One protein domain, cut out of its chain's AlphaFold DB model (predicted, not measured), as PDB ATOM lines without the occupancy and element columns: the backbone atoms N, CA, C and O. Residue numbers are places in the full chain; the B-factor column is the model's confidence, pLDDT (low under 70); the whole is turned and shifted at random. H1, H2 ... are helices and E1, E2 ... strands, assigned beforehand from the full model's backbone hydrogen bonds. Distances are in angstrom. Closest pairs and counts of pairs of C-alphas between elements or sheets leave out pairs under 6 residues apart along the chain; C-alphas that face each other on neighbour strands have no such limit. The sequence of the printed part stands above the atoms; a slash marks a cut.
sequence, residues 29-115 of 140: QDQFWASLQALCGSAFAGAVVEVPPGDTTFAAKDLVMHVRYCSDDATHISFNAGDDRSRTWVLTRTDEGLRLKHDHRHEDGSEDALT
ATOM      1  N   GLN A  29     296.159 284.595 169.577       89.88
ATOM      2  CA  GLN A  29     296.014 283.342 170.316       89.88
ATOM      3  C   GLN A  29     297.284 282.971 171.083       89.88
ATOM      4  O   GLN A  29     297.191 282.522 172.224       89.88
ATOM      5  N   ASP A  30     298.467 283.192 170.505       90.00
ATOM      6  CA  ASP A  30     299.733 282.910 171.189       90.00
ATOM      7  C   ASP A  30     299.933 283.804 172.411       90.00
ATOM      8  O   ASP A  30     300.346 283.332 173.472       90.00
ATOM      9  N   GLN A  31     299.561 285.078 172.289       88.88
ATOM     10  CA  GLN A  31     299.595 286.027 173.399       88.88
ATOM     11  C   GLN A  31     298.585 285.670 174.495       88.88
ATOM     12  O   GLN A  31     298.926 285.702 175.682       88.88
ATOM     13  N   PHE A  32     297.360 285.287 174.115       91.25
ATOM     14  CA  PHE A  32     296.362 284.775 175.056       91.25
ATOM     15  C   PHE A  32     296.882 283.532 175.786       91.25
ATOM     16  O   PHE A  32     296.825 283.473 177.013       91.25
ATOM     17  N   TRP A  33     297.438 282.569 175.050       93.94
ATOM     18  CA  TRP A  33     297.955 281.332 175.622       93.94
ATOM     19  C   TRP A  33     299.097 281.598 176.595       93.94
ATOM     20  O   TRP A  33     299.070 281.111 177.716       93.94
ATOM     21  N   ALA A  34     300.076 282.418 176.213       93.31
ATOM     22  CA  ALA A  34     301.175 282.786 177.097       93.31
ATOM     23  C   ALA A  34     300.677 283.479 178.379       93.31
ATOM     24  O   ALA A  34     301.169 283.187 179.469       93.31
ATOM     25  N   SER A  35     299.663 284.343 178.263       93.19
ATOM     26  CA  SER A  35     299.031 284.997 179.416       93.19
ATOM     27  C   SER A  35     298.322 283.988 180.320       93.19
ATOM     28  O   SER A  35     298.464 284.057 181.536       93.19
ATOM     29  N   LEU A  36     297.609 283.019 179.743       94.81
ATOM     30  CA  LEU A  36     296.958 281.940 180.485       94.81
ATOM     31  C   LEU A  36     297.981 281.055 181.212       94.81
ATOM     32  O   LEU A  36     297.829 280.790 182.403       94.81
ATOM     33  N   GLN A  37     299.055 280.659 180.526       96.62
ATOM     34  CA  GLN A  37     300.130 279.842 181.093       96.62
ATOM     35  C   GLN A  37     300.836 280.553 182.255       96.62
ATOM     36  O   GLN A  37     301.200 279.910 183.240       96.62
ATOM     37  N   ALA A  38     300.987 281.879 182.191       96.75
ATOM     38  CA  ALA A  38     301.566 282.668 183.279       96.75
ATOM     39  C   ALA A  38     300.738 282.618 184.578       96.75
ATOM     40  O   ALA A  38     301.272 282.887 185.653       96.75
ATOM     41  N   LEU A  39     299.456 282.243 184.505       97.19
ATOM     42  CA  LEU A  39     298.590 282.060 185.672       97.19
ATOM     43  C   LEU A  39     298.718 280.663 186.293       97.19
ATOM     44  O   LEU A  39     298.085 280.407 187.317       97.19
ATOM     45  N   CYS A  40     299.506 279.752 185.715       98.38
ATOM     46  CA  CYS A  40     299.586 278.379 186.198       98.38
ATOM     47  C   CYS A  40     299.968 278.299 187.685       98.38
ATOM     48  O   CYS A  40     300.871 278.983 188.161       98.38
ATOM     49  N   GLY A  41     299.257 277.460 188.437       97.75
ATOM     50  CA  GLY A  41     299.389 277.326 189.887       97.75
ATOM     51  C   GLY A  41     298.628 278.380 190.698       97.75
ATOM     52  O   GLY A  41     298.473 278.204 191.909       97.75
ATOM     53  N   SER A  42     298.115 279.436 190.060       98.25
ATOM     54  CA  SER A  42     297.366 280.498 190.733       98.25
ATOM     55  C   SER A  42     295.934 280.075 191.065       98.25
ATOM     56  O   SER A  42     295.345 279.176 190.453       98.25
ATOM     57  N   ALA A  43     295.363 280.758 192.053       98.00
ATOM     58  CA  ALA A  43     293.980 280.610 192.470       98.00
ATOM     59  C   ALA A  43     293.353 281.990 192.664       98.00
ATOM     60  O   ALA A  43     294.015 282.901 193.156       98.00
ATOM     61  N   PHE A  44     292.079 282.120 192.308       97.62
ATOM     62  CA  PHE A  44     291.359 283.388 192.340       97.62
ATOM     63  C   PHE A  44     289.996 283.179 192.988       97.62
ATOM     64  O   PHE A  44     289.223 282.329 192.541       97.62
ATOM     65  N   ALA A  45     289.718 283.947 194.041       96.81
ATOM     66  CA  ALA A  45     288.383 284.027 194.617       96.81
ATOM     67  C   ALA A  45     287.488 284.869 193.697       96.81
ATOM     68  O   ALA A  45     287.898 285.931 193.228       96.81
ATOM     69  N   GLY A  46     286.286 284.373 193.423       92.00
ATOM     70  CA  GLY A  46     285.270 285.056 192.633       92.00
ATOM     71  C   GLY A  46     284.133 285.573 193.507       92.00
ATOM     72  O   GLY A  46     283.841 285.016 194.562       92.00
ATOM     73  N   ALA A  47     283.461 286.615 193.026       90.25
ATOM     74  CA  ALA A  47     282.212 287.103 193.589       90.25
ATOM     75  C   ALA A  47     281.097 286.972 192.550       90.25
ATOM     76  O   ALA A  47     281.312 287.157 191.350       90.25
ATOM     77  N   VAL A  48     279.893 286.664 193.019       90.06
ATOM     78  CA  VAL A  48     278.700 286.649 192.177       90.06
ATOM     79  C   VAL A  48     278.221 288.083 191.980       90.06
ATOM     80  O   VAL A  48     277.807 288.730 192.938       90.06
ATOM     81  N   VAL A  49     278.256 288.569 190.741       90.50
ATOM     82  CA  VAL A  49     277.768 289.918 190.392       90.50
ATOM     83  C   VAL A  49     276.318 289.915 189.904       90.50
ATOM     84  O   VAL A  49     275.611 290.906 190.060       90.50
ATOM     85  N   GLU A  50     275.853 288.795 189.352       90.00
ATOM     86  CA  GLU A  50     274.488 288.612 188.861       90.00
ATOM     87  C   GLU A  50     274.115 287.125 188.918       90.00
ATOM     88  O   GLU A  50     274.926 286.269 188.561       90.00
ATOM     89  N   VAL A  51     272.891 286.811 189.360       88.44
ATOM     90  CA  VAL A  51     272.328 285.450 189.371       88.44
ATOM     91  C   VAL A  51     270.835 285.464 189.058       88.44
ATOM     92  O   VAL A  51     270.130 286.396 189.456       88.44
ATOM     93  N   PRO A  52     270.312 284.411 188.406       90.38
ATOM     94  CA  PRO A  52     268.876 284.232 188.269       90.38
ATOM     95  C   PRO A  52     268.212 283.976 189.638       90.38
ATOM     96  O   PRO A  52     268.833 283.399 190.538       90.38
ATOM     97  N   PRO A  53     266.929 284.355 189.813       91.06
ATOM     98  CA  PRO A  53     266.191 284.065 191.037       91.06
ATOM     99  C   PRO A  53     266.189 282.568 191.366       91.06
ATOM    100  O   PRO A  53     265.853 281.741 190.520       91.06
ATOM    101  N   GLY A  54     266.523 282.232 192.613       90.44
ATOM    102  CA  GLY A  54     266.542 280.848 193.091       90.44
ATOM    103  C   GLY A  54     267.812 280.065 192.752       90.44
ATOM    104  O   GLY A  54     267.822 278.852 192.960       90.44
ATOM    105  N   ASP A  55     268.877 280.715 192.264       91.31
ATOM    106  CA  ASP A  55     270.162 280.037 192.112       91.31
ATOM    107  C   ASP A  55     270.673 279.517 193.464       91.31
ATOM    108  O   ASP A  55     270.838 280.255 194.433       91.31
ATOM    109  N   THR A  56     270.931 278.215 193.504       89.12
ATOM    110  CA  THR A  56     271.565 277.527 194.637       89.12
ATOM    111  C   THR A  56     272.938 276.980 194.256       89.12
ATOM    112  O   THR A  56     273.632 276.384 195.084       89.12
ATOM    113  N   THR A  57     273.353 277.188 193.005       90.44
ATOM    114  CA  THR A  57     274.601 276.651 192.468       90.44
ATOM    115  C   THR A  57     275.785 277.499 192.909       90.44
ATOM    116  O   THR A  57     276.801 276.929 193.307       90.44
ATOM    117  N   PHE A  58     275.637 278.829 192.888       93.19
ATOM    118  CA  PHE A  58     276.728 279.787 193.071       93.19
ATOM    119  C   PHE A  58     276.424 280.894 194.088       93.19
ATOM    120  O   PHE A  58     277.316 281.253 194.849       93.19
ATOM    121  N   ALA A  59     275.189 281.411 194.140       89.69
ATOM    122  CA  ALA A  59     274.835 282.658 194.838       89.69
ATOM    123  C   ALA A  59     275.291 282.775 196.308       89.69
ATOM    124  O   ALA A  59     275.546 283.876 196.785       89.69
ATOM    125  N   ALA A  60     275.382 281.657 197.029       88.25
ATOM    126  CA  ALA A  60     275.754 281.614 198.445       88.25
ATOM    127  C   ALA A  60     277.003 280.758 198.715       88.25
ATOM    128  O   ALA A  60     277.170 280.250 199.824       88.25
ATOM    129  N   LYS A  61     277.841 280.532 197.699       94.31
ATOM    130  CA  LYS A  61     279.014 279.662 197.804       94.31
ATOM    131  C   LYS A  61     280.306 280.438 197.613       94.31
ATOM    132  O   LYS A  61     280.365 281.359 196.805       94.31
ATOM    133  N   ASP A  62     281.354 279.985 198.292       96.00
ATOM    134  CA  ASP A  62     282.715 280.419 197.998       96.00
ATOM    135  C   ASP A  62     283.100 279.916 196.605       96.00
ATOM    136  O   ASP A  62     283.110 278.708 196.345       96.00
ATOM    137  N   LEU A  63     283.380 280.848 195.697       96.88
ATOM    138  CA  LEU A  63     283.751 280.543 194.322       96.88
ATOM    139  C   LEU A  63     285.255 280.685 194.175       96.88
ATOM    140  O   LEU A  63     285.801 281.767 194.392       96.88
ATOM    141  N   VAL A  64     285.933 279.606 193.792       98.19
ATOM    142  CA  VAL A  64     287.384 279.639 193.598       98.19
ATOM    143  C   VAL A  64     287.754 278.987 192.278       98.19
ATOM    144  O   VAL A  64     287.510 277.802 192.051       98.19
ATOM    145  N   MET A  65     288.391 279.769 191.415       98.12
ATOM    146  CA  MET A  65     289.001 279.297 190.181       98.12
ATOM    147  C   MET A  65     290.458 278.922 190.456       98.12
ATOM    148  O   MET A  65     291.208 279.731 191.001       98.12
ATOM    149  N   HIS A  66     290.890 277.732 190.049       98.50
ATOM    150  CA  HIS A  66     292.290 277.325 190.133       98.50
ATOM    151  C   HIS A  66     292.844 276.925 188.772       98.50
ATOM    152  O   HIS A  66     292.306 276.026 188.132       98.50
ATOM    153  N   VAL A  67     293.978 277.502 188.386       98.50
ATOM    154  CA  VAL A  67     294.717 277.108 187.180       98.50
ATOM    155  C   VAL A  67     295.746 276.056 187.600       98.50
ATOM    156  O   VAL A  67     296.688 276.381 188.321       98.50
ATOM    157  N   ARG A  68     295.542 274.772 187.270       94.25
ATOM    158  CA  ARG A  68     296.285 273.664 187.922       94.25
ATOM    159  C   ARG A  68     297.145 272.833 186.983       94.25
ATOM    160  O   ARG A  68     298.304 272.590 187.300       94.25
ATOM    161  N   TYR A  69     296.574 272.353 185.886       97.12
ATOM    162  CA  TYR A  69     297.298 271.541 184.913       97.12
ATOM    163  C   TYR A  69     297.589 272.411 183.704       97.12
ATOM    164  O   TYR A  69     296.647 272.893 183.087       97.12
ATOM    165  N   CYS A  70     298.863 272.625 183.400       98.12
ATOM    166  CA  CYS A  70     299.293 273.434 182.269       98.12
ATOM    167  C   CYS A  70     300.395 272.668 181.544       98.12
ATOM    168  O   CYS A  70     301.437 272.366 182.127       98.12
ATOM    169  N   SER A  71     300.145 272.332 180.291       98.00
ATOM    170  CA  SER A  71     301.125 271.815 179.348       98.00
ATOM    171  C   SER A  71     301.222 272.768 178.164       98.00
ATOM    172  O   SER A  71     300.531 273.789 178.121       98.00
ATOM    173  N   ASP A  72     302.066 272.438 177.193       96.44
ATOM    174  CA  ASP A  72     302.173 273.229 175.968       96.44
ATOM    175  C   ASP A  72     300.835 273.291 175.214       96.44
ATOM    176  O   ASP A  72     300.487 274.344 174.682       96.44
ATOM    177  N   ASP A  73     300.045 272.212 175.278       96.88
ATOM    178  CA  ASP A  73     298.822 272.050 174.489       96.88
ATOM    179  C   ASP A  73     297.521 272.159 175.288       96.88
ATOM    180  O   ASP A  73     296.458 272.300 174.690       96.88
ATOM    181  N   ALA A  74     297.552 272.081 176.622       98.31
ATOM    182  CA  ALA A  74     296.333 272.097 177.426       98.31
ATOM    183  C   ALA A  74     296.488 272.841 178.757       98.31
ATOM    184  O   ALA A  74     297.475 272.678 179.467       98.31
ATOM    185  N   THR A  75     295.457 273.602 179.130       98.69
ATOM    186  CA  THR A  75     295.291 274.183 180.466       98.69
ATOM    187  C   THR A  75     293.973 273.728 181.073       98.69
ATOM    188  O   THR A  75     292.918 273.913 180.467       98.69
ATOM    189  N   HIS A  76     294.008 273.155 182.277       98.62
ATOM    190  CA  HIS A  76     292.811 272.817 183.041       98.62
ATOM    191  C   HIS A  76     292.638 273.788 184.201       98.62
ATOM    192  O   HIS A  76     293.526 273.960 185.049       98.62
ATOM    193  N   ILE A  77     291.451 274.380 184.247       98.75
ATOM    194  CA  ILE A  77     291.039 275.344 185.250       98.75
ATOM    195  C   ILE A  77     289.875 274.737 186.030       98.75
ATOM    196  O   ILE A  77     288.756 274.671 185.526       98.75
ATOM    197  N   SER A  78     290.126 274.272 187.251       98.25
ATOM    198  CA  SER A  78     289.056 273.760 188.112       98.25
ATOM    199  C   SER A  78     288.289 274.924 188.730       98.25
ATOM    200  O   SER A  78     288.913 275.851 189.257       98.25
ATOM    201  N   PHE A  79     286.962 274.851 188.724       97.94
ATOM    202  CA  PHE A  79     286.092 275.845 189.336       97.94
ATOM    203  C   PHE A  79     285.309 275.223 190.493       97.94
ATOM    204  O   PHE A  79     284.401 274.415 190.288       97.94
ATOM    205  N   ASN A  80     285.676 275.614 191.711       97.69
ATOM    206  CA  ASN A  80     285.059 275.122 192.934       97.69
ATOM    207  C   ASN A  80     283.914 276.050 193.341       97.69
ATOM    208  O   ASN A  80     284.108 277.263 193.430       97.69
ATOM    209  N   ALA A  81     282.751 275.469 193.628       96.81
ATOM    210  CA  ALA A  81     281.597 276.173 194.174       96.81
ATOM    211  C   ALA A  81     281.262 275.586 195.551       96.81
ATOM    212  O   ALA A  81     280.512 274.612 195.670       96.81
ATOM    213  N   GLY A  82     281.852 276.162 196.601       96.44
ATOM    214  CA  GLY A  82     281.919 275.541 197.922       96.44
ATOM    215  C   GLY A  82     282.678 274.212 197.848       96.44
ATOM    216  O   GLY A  82     283.785 274.151 197.310       96.44
ATOM    217  N   ASP A  83     282.060 273.137 198.333       96.06
ATOM    218  CA  ASP A  83     282.639 271.787 198.283       96.06
ATOM    219  C   ASP A  83     282.474 271.086 196.925       96.06
ATOM    220  O   ASP A  83     283.084 270.043 196.688       96.06
ATOM    221  N   ASP A  84     281.678 271.651 196.014       96.50
ATOM    222  CA  ASP A  84     281.459 271.084 194.687       96.50
ATOM    223  C   ASP A  84     282.653 271.386 193.768       96.50
ATOM    224  O   ASP A  84     282.894 272.535 193.386       96.50
ATOM    225  N   ARG A  85     283.393 270.328 193.416       96.69
ATOM    226  CA  ARG A  85     284.605 270.351 192.574       96.69
ATOM    227  C   ARG A  85     284.393 269.674 191.216       96.69
ATOM    228  O   ARG A  85     285.355 269.260 190.576       96.69
ATOM    229  N   SER A  86     283.140 269.523 190.794       97.31
ATOM    230  CA  SER A  86     282.772 268.761 189.592       97.31
ATOM    231  C   SER A  86     283.179 269.419 188.271       97.31
ATOM    232  O   SER A  86     283.141 268.754 187.240       97.31
ATOM    233  N   ARG A  87     283.538 270.712 188.268       97.88
ATOM    234  CA  ARG A  87     283.625 271.527 187.047       97.88
ATOM    235  C   ARG A  87     285.057 271.909 186.720       97.88
ATOM    236  O   ARG A  87     285.755 272.513 187.534       97.88
ATOM    237  N   THR A  88     285.460 271.622 185.492       98.56
ATOM    238  CA  THR A  88     286.751 272.031 184.947       98.56
ATOM    239  C   THR A  88     286.563 272.657 183.574       98.56
ATOM    240  O   THR A  88     285.938 272.073 182.693       98.56
ATOM    241  N   TRP A  89     287.135 273.837 183.360       98.69
ATOM    242  CA  TRP A  89     287.344 274.355 182.014       98.69
ATOM    243  C   TRP A  89     288.642 273.790 181.463       98.69
ATOM    244  O   TRP A  89     289.704 273.945 182.065       98.69
ATOM    245  N   VAL A  90     288.552 273.141 180.313       98.62
ATOM    246  CA  VAL A  90     289.691 272.599 179.584       98.62
ATOM    247  C   VAL A  90     289.894 273.467 178.354       98.62
ATOM    248  O   VAL A  90     289.052 273.484 177.454       98.62
ATOM    249  N   LEU A  91     290.996 274.215 178.341       98.56
ATOM    250  CA  LEU A  91     291.472 274.914 177.156       98.56
ATOM    251  C   LEU A  91     292.532 274.062 176.469       98.56
ATOM    252  O   LEU A  91     293.445 273.568 177.128       98.56
ATOM    253  N   THR A  92     292.421 273.901 175.156       98.44
ATOM    254  CA  THR A  92     293.325 273.063 174.361       98.44
ATOM    255  C   THR A  92     293.742 273.791 173.091       98.44
ATOM    256  O   THR A  92     292.889 274.362 172.407       98.44
ATOM    257  N   ARG A  93     295.034 273.754 172.759       96.69
ATOM    258  CA  ARG A  93     295.536 274.121 171.433       96.69
ATOM    259  C   ARG A  93     295.193 273.025 170.434       96.69
ATOM    260  O   ARG A  93     295.358 271.840 170.704       96.69
ATOM    261  N   THR A  94     294.704 273.429 169.277       95.50
ATOM    262  CA  THR A  94     294.427 272.559 168.136       95.50
ATOM    263  C   THR A  94     295.183 273.084 166.921       95.50
ATOM    264  O   THR A  94     295.677 274.212 166.926       95.50
ATOM    265  N   ASP A  95     295.219 272.298 165.849       92.75
ATOM    266  CA  ASP A  95     295.815 272.734 164.581       92.75
ATOM    267  C   ASP A  95     295.089 273.950 163.965       92.75
ATOM    268  O   ASP A  95     295.652 274.663 163.137       92.75
ATOM    269  N   GLU A  96     293.838 274.193 164.371       90.94
ATOM    270  CA  GLU A  96     292.958 275.246 163.843       90.94
ATOM    271  C   GLU A  96     292.782 276.431 164.814       90.94
ATOM    272  O   GLU A  96     292.136 277.424 164.469       90.94
ATOM    273  N   GLY A  97     293.342 276.347 166.025       93.88
ATOM    274  CA  GLY A  97     293.328 277.425 167.010       93.88
ATOM    275  C   GLY A  97     293.153 276.944 168.449       93.88
ATOM    276  O   GLY A  97     293.891 276.080 168.917       93.88
ATOM    277  N   LEU A  98     292.190 277.512 169.180       96.31
ATOM    278  CA  LEU A  98     291.913 277.155 170.574       96.31
ATOM    279  C   LEU A  98     290.518 276.552 170.736       96.31
ATOM    280  O   LEU A  98     289.540 277.018 170.151       96.31
ATOM    281  N   ARG A  99     290.427 275.549 171.606       97.88
ATOM    282  CA  ARG A  99     289.193 274.877 172.012       97.88
ATOM    283  C   ARG A  99     288.943 275.094 173.495       97.88
ATOM    284  O   ARG A  99     289.849 274.904 174.297       97.88
ATOM    285  N   LEU A 100     287.703 275.413 173.857       98.38
ATOM    286  CA  LEU A 100     287.218 275.413 175.237       98.38
ATOM    287  C   LEU A 100     286.189 274.297 175.424       98.38
ATOM    288  O   LEU A 100     285.244 274.179 174.637       98.38
ATOM    289  N   LYS A 101     286.338 273.524 176.499       98.62
ATOM    290  CA  LYS A 101     285.385 272.500 176.934       98.62
ATOM    291  C   LYS A 101     285.079 272.620 178.423       98.62
ATOM    292  O   LYS A 101     285.966 272.902 179.218       98.62
ATOM    293  N   HIS A 102     283.818 272.408 178.783       98.56
ATOM    294  CA  HIS A 102     283.361 272.270 180.163       98.56
ATOM    295  C   HIS A 102     283.342 270.789 180.511       98.56
ATOM    296  O   HIS A 102     282.411 270.086 180.137       98.56
ATOM    297  N   ASP A 103     284.382 270.312 181.179       98.56
ATOM    298  CA  ASP A 103     284.420 268.950 181.690       98.56
ATOM    299  C   ASP A 103     283.729 268.902 183.058       98.56
ATOM    300  O   ASP A 103     284.214 269.466 184.044       98.56
ATOM    301  N   HIS A 104     282.554 268.280 183.081       98.38
ATOM    302  CA  HIS A 104     281.768 268.013 184.274       98.38
ATOM    303  C   HIS A 104     281.873 266.537 184.653       98.38
ATOM    304  O   HIS A 104     281.607 265.652 183.834       98.38
ATOM    305  N   ARG A 105     282.230 266.285 185.914       98.19
ATOM    306  CA  ARG A 105     282.424 264.941 186.461       98.19
ATOM    307  C   ARG A 105     281.555 264.698 187.687       98.19
ATOM    308  O   ARG A 105     281.387 265.583 188.526       98.19
ATOM    309  N   HIS A 106     281.065 263.473 187.819       97.62
ATOM    310  CA  HIS A 106     280.515 262.959 189.067       97.62
ATOM    311  C   HIS A 106     281.631 262.712 190.099       97.62
ATOM    312  O   HIS A 106     282.819 262.733 189.774       97.62
ATOM    313  N   GLU A 107     281.260 262.458 191.359       95.88
ATOM    314  CA  GLU A 107     282.223 262.196 192.445       95.88
ATOM    315  C   GLU A 107     283.121 260.977 192.178       95.88
ATOM    316  O   GLU A 107     284.253 260.924 192.657       95.88
ATOM    317  N   ASP A 108     282.643 260.012 191.388       96.06
ATOM    318  CA  ASP A 108     283.405 258.830 190.972       96.06
ATOM    319  C   ASP A 108     284.348 259.088 189.777       96.06
ATOM    320  O   ASP A 108     285.066 258.185 189.345       96.06
ATOM    321  N   GLY A 109     284.365 260.317 189.249       95.62
ATOM    322  CA  GLY A 109     285.180 260.735 188.109       95.62
ATOM    323  C   GLY A 109     284.601 260.379 186.736       95.62
ATOM    324  O   GLY A 109     285.223 260.694 185.715       95.62
ATOM    325  N   SER A 110     283.429 259.742 186.671       97.81
ATOM    326  CA  SER A 110     282.714 259.551 185.407       97.81
ATOM    327  C   SER A 110     282.153 260.877 184.888       97.81
ATOM    328  O   SER A 110     281.946 261.825 185.647       97.81
ATOM    329  N   GLU A 111     281.979 260.982 183.572       98.19
ATOM    330  CA  GLU A 111     281.422 262.188 182.952       98.19
ATOM    331  C   GLU A 111     279.936 262.346 183.269       98.19
ATOM    332  O   GLU A 111     279.172 261.383 183.182       98.19
ATOM    333  N   ASP A 112     279.533 263.578 183.581       98.06
ATOM    334  CA  ASP A 112     278.122 263.952 183.651       98.06
ATOM    335  C   ASP A 112     277.471 263.865 182.261       98.06
ATOM    336  O   ASP A 112     278.131 264.049 181.241       98.06
ATOM    337  N   ALA A 113     276.160 263.634 182.189       97.56
ATOM    338  CA  ALA A 113     275.439 263.612 180.915       97.56
ATOM    339  C   ALA A 113     275.528 264.947 180.141       97.56
ATOM    340  O   ALA A 113     275.466 264.955 178.910       97.56
ATOM    341  N   LEU A 114     275.665 266.074 180.849       96.88
ATOM    342  CA  LEU A 114     275.850 267.417 180.304       96.88
ATOM    343  C   LEU A 114     277.283 267.905 180.562       96.88
ATOM    344  O   LEU A 114     277.546 268.737 181.433       96.88
ATOM    345  N   THR A 115     278.202 267.403 179.741       98.38
ATOM    346  CA  THR A 115     279.636 267.718 179.762       98.38
ATOM    347  C   THR A 115     280.149 268.047 178.350       98.38
ATOM    348  O   THR A 115     279.413 267.965 177.367       98.38
TER     349      THR A 115
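AT A GLANCE: This is residues 29 to 115 of the 140 residues of an uncharacterized protein of Candidatus Cloacimonetes bacterium (UniProt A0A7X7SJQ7). One strongly twisted antiparallel sheet of five strands, E1 to E5, forms the body, and the short helix H1 packs over one face of it, near the end where the turns from E2 to E3 and from E4 to E5 lie. Toward the opposite end, residues 47 to 62 make a wide loop between E1 and E2, and the printed part ends in a tail of residues 105 to 115 after the edge strand E5. The 87 printed residues hold one named helix and then five named strands, in the order H1 E1 E2 E3 E4 E5, and the sheet has the strand order E1 - E2 - E3 - E4 - E5. The class is mixed, helices and strands, in two layers, a helix on one face of a sheet. The whole is only just compact, close to loose, with a radius of gyration of the C-alphas of 14.3 A and spans of 41 by 28 by 22 A.

HOW THE PARTS SIT: H1, residues 29 to 38, is on the sheet at a height over the sheet of 9.0 A, and its O i to N i+4 pairs are within hydrogen-bond range. The sheet is a meander, each strand the antiparallel neighbour of the one before: E1, residues 43 to 46, E2, residues 63 to 70, E3, residues 74 to 81, E4, residues 84 to 94, and E5, residues 97 to 104. H1 lies only just over E4 and E5, with 3 of its C-alphas falling on each. On the local plane it runs slantwise to the strands, at 34 degrees to E4. The closest C-alphas of H1 and E2 are those of Gln 37 and Cys 70, 6.6 A apart; those of H1 and E5 are Gln 29 and Gly 97, 7.3 A apart. The hairpin E1 and E2 has N 46 and O 63 within hydrogen-bond range at 2.8 A. In the hairpin E2 and E3, N 66 and O 78 are 2.8 A apart, within that range. In the hairpin E3 and E4 it is N 77 and O 89, 2.8 A, and in the hairpin E4 and E5 N 90 and O 101, 2.8 A. E1 and E5 are the edge strands and are apart.

IN THESE COORDINATES: H1 begins at C-alpha 29, (296.014, 283.342, 170.316), and is 14.1 A long. E1 measures 9.8 A, E2 20.9 A and E3 22.7 A. E4, the longest strand by residues, runs 29.6 A from C-alpha 84 at (281.459, 271.084, 194.687). E5 measures 22.8 A and ends at C-alpha 104, (281.768, 268.013, 184.274).

THE WHOLE: The C-alphas farthest apart are those of Gly 54 and Asp 95, 41.7 A. The printed part has no cut. The link from E1 to E2 is long, with 16 residues, and the other links are tight. The mean pLDDT of the printed part is 95.6, and no printed residue is under 70.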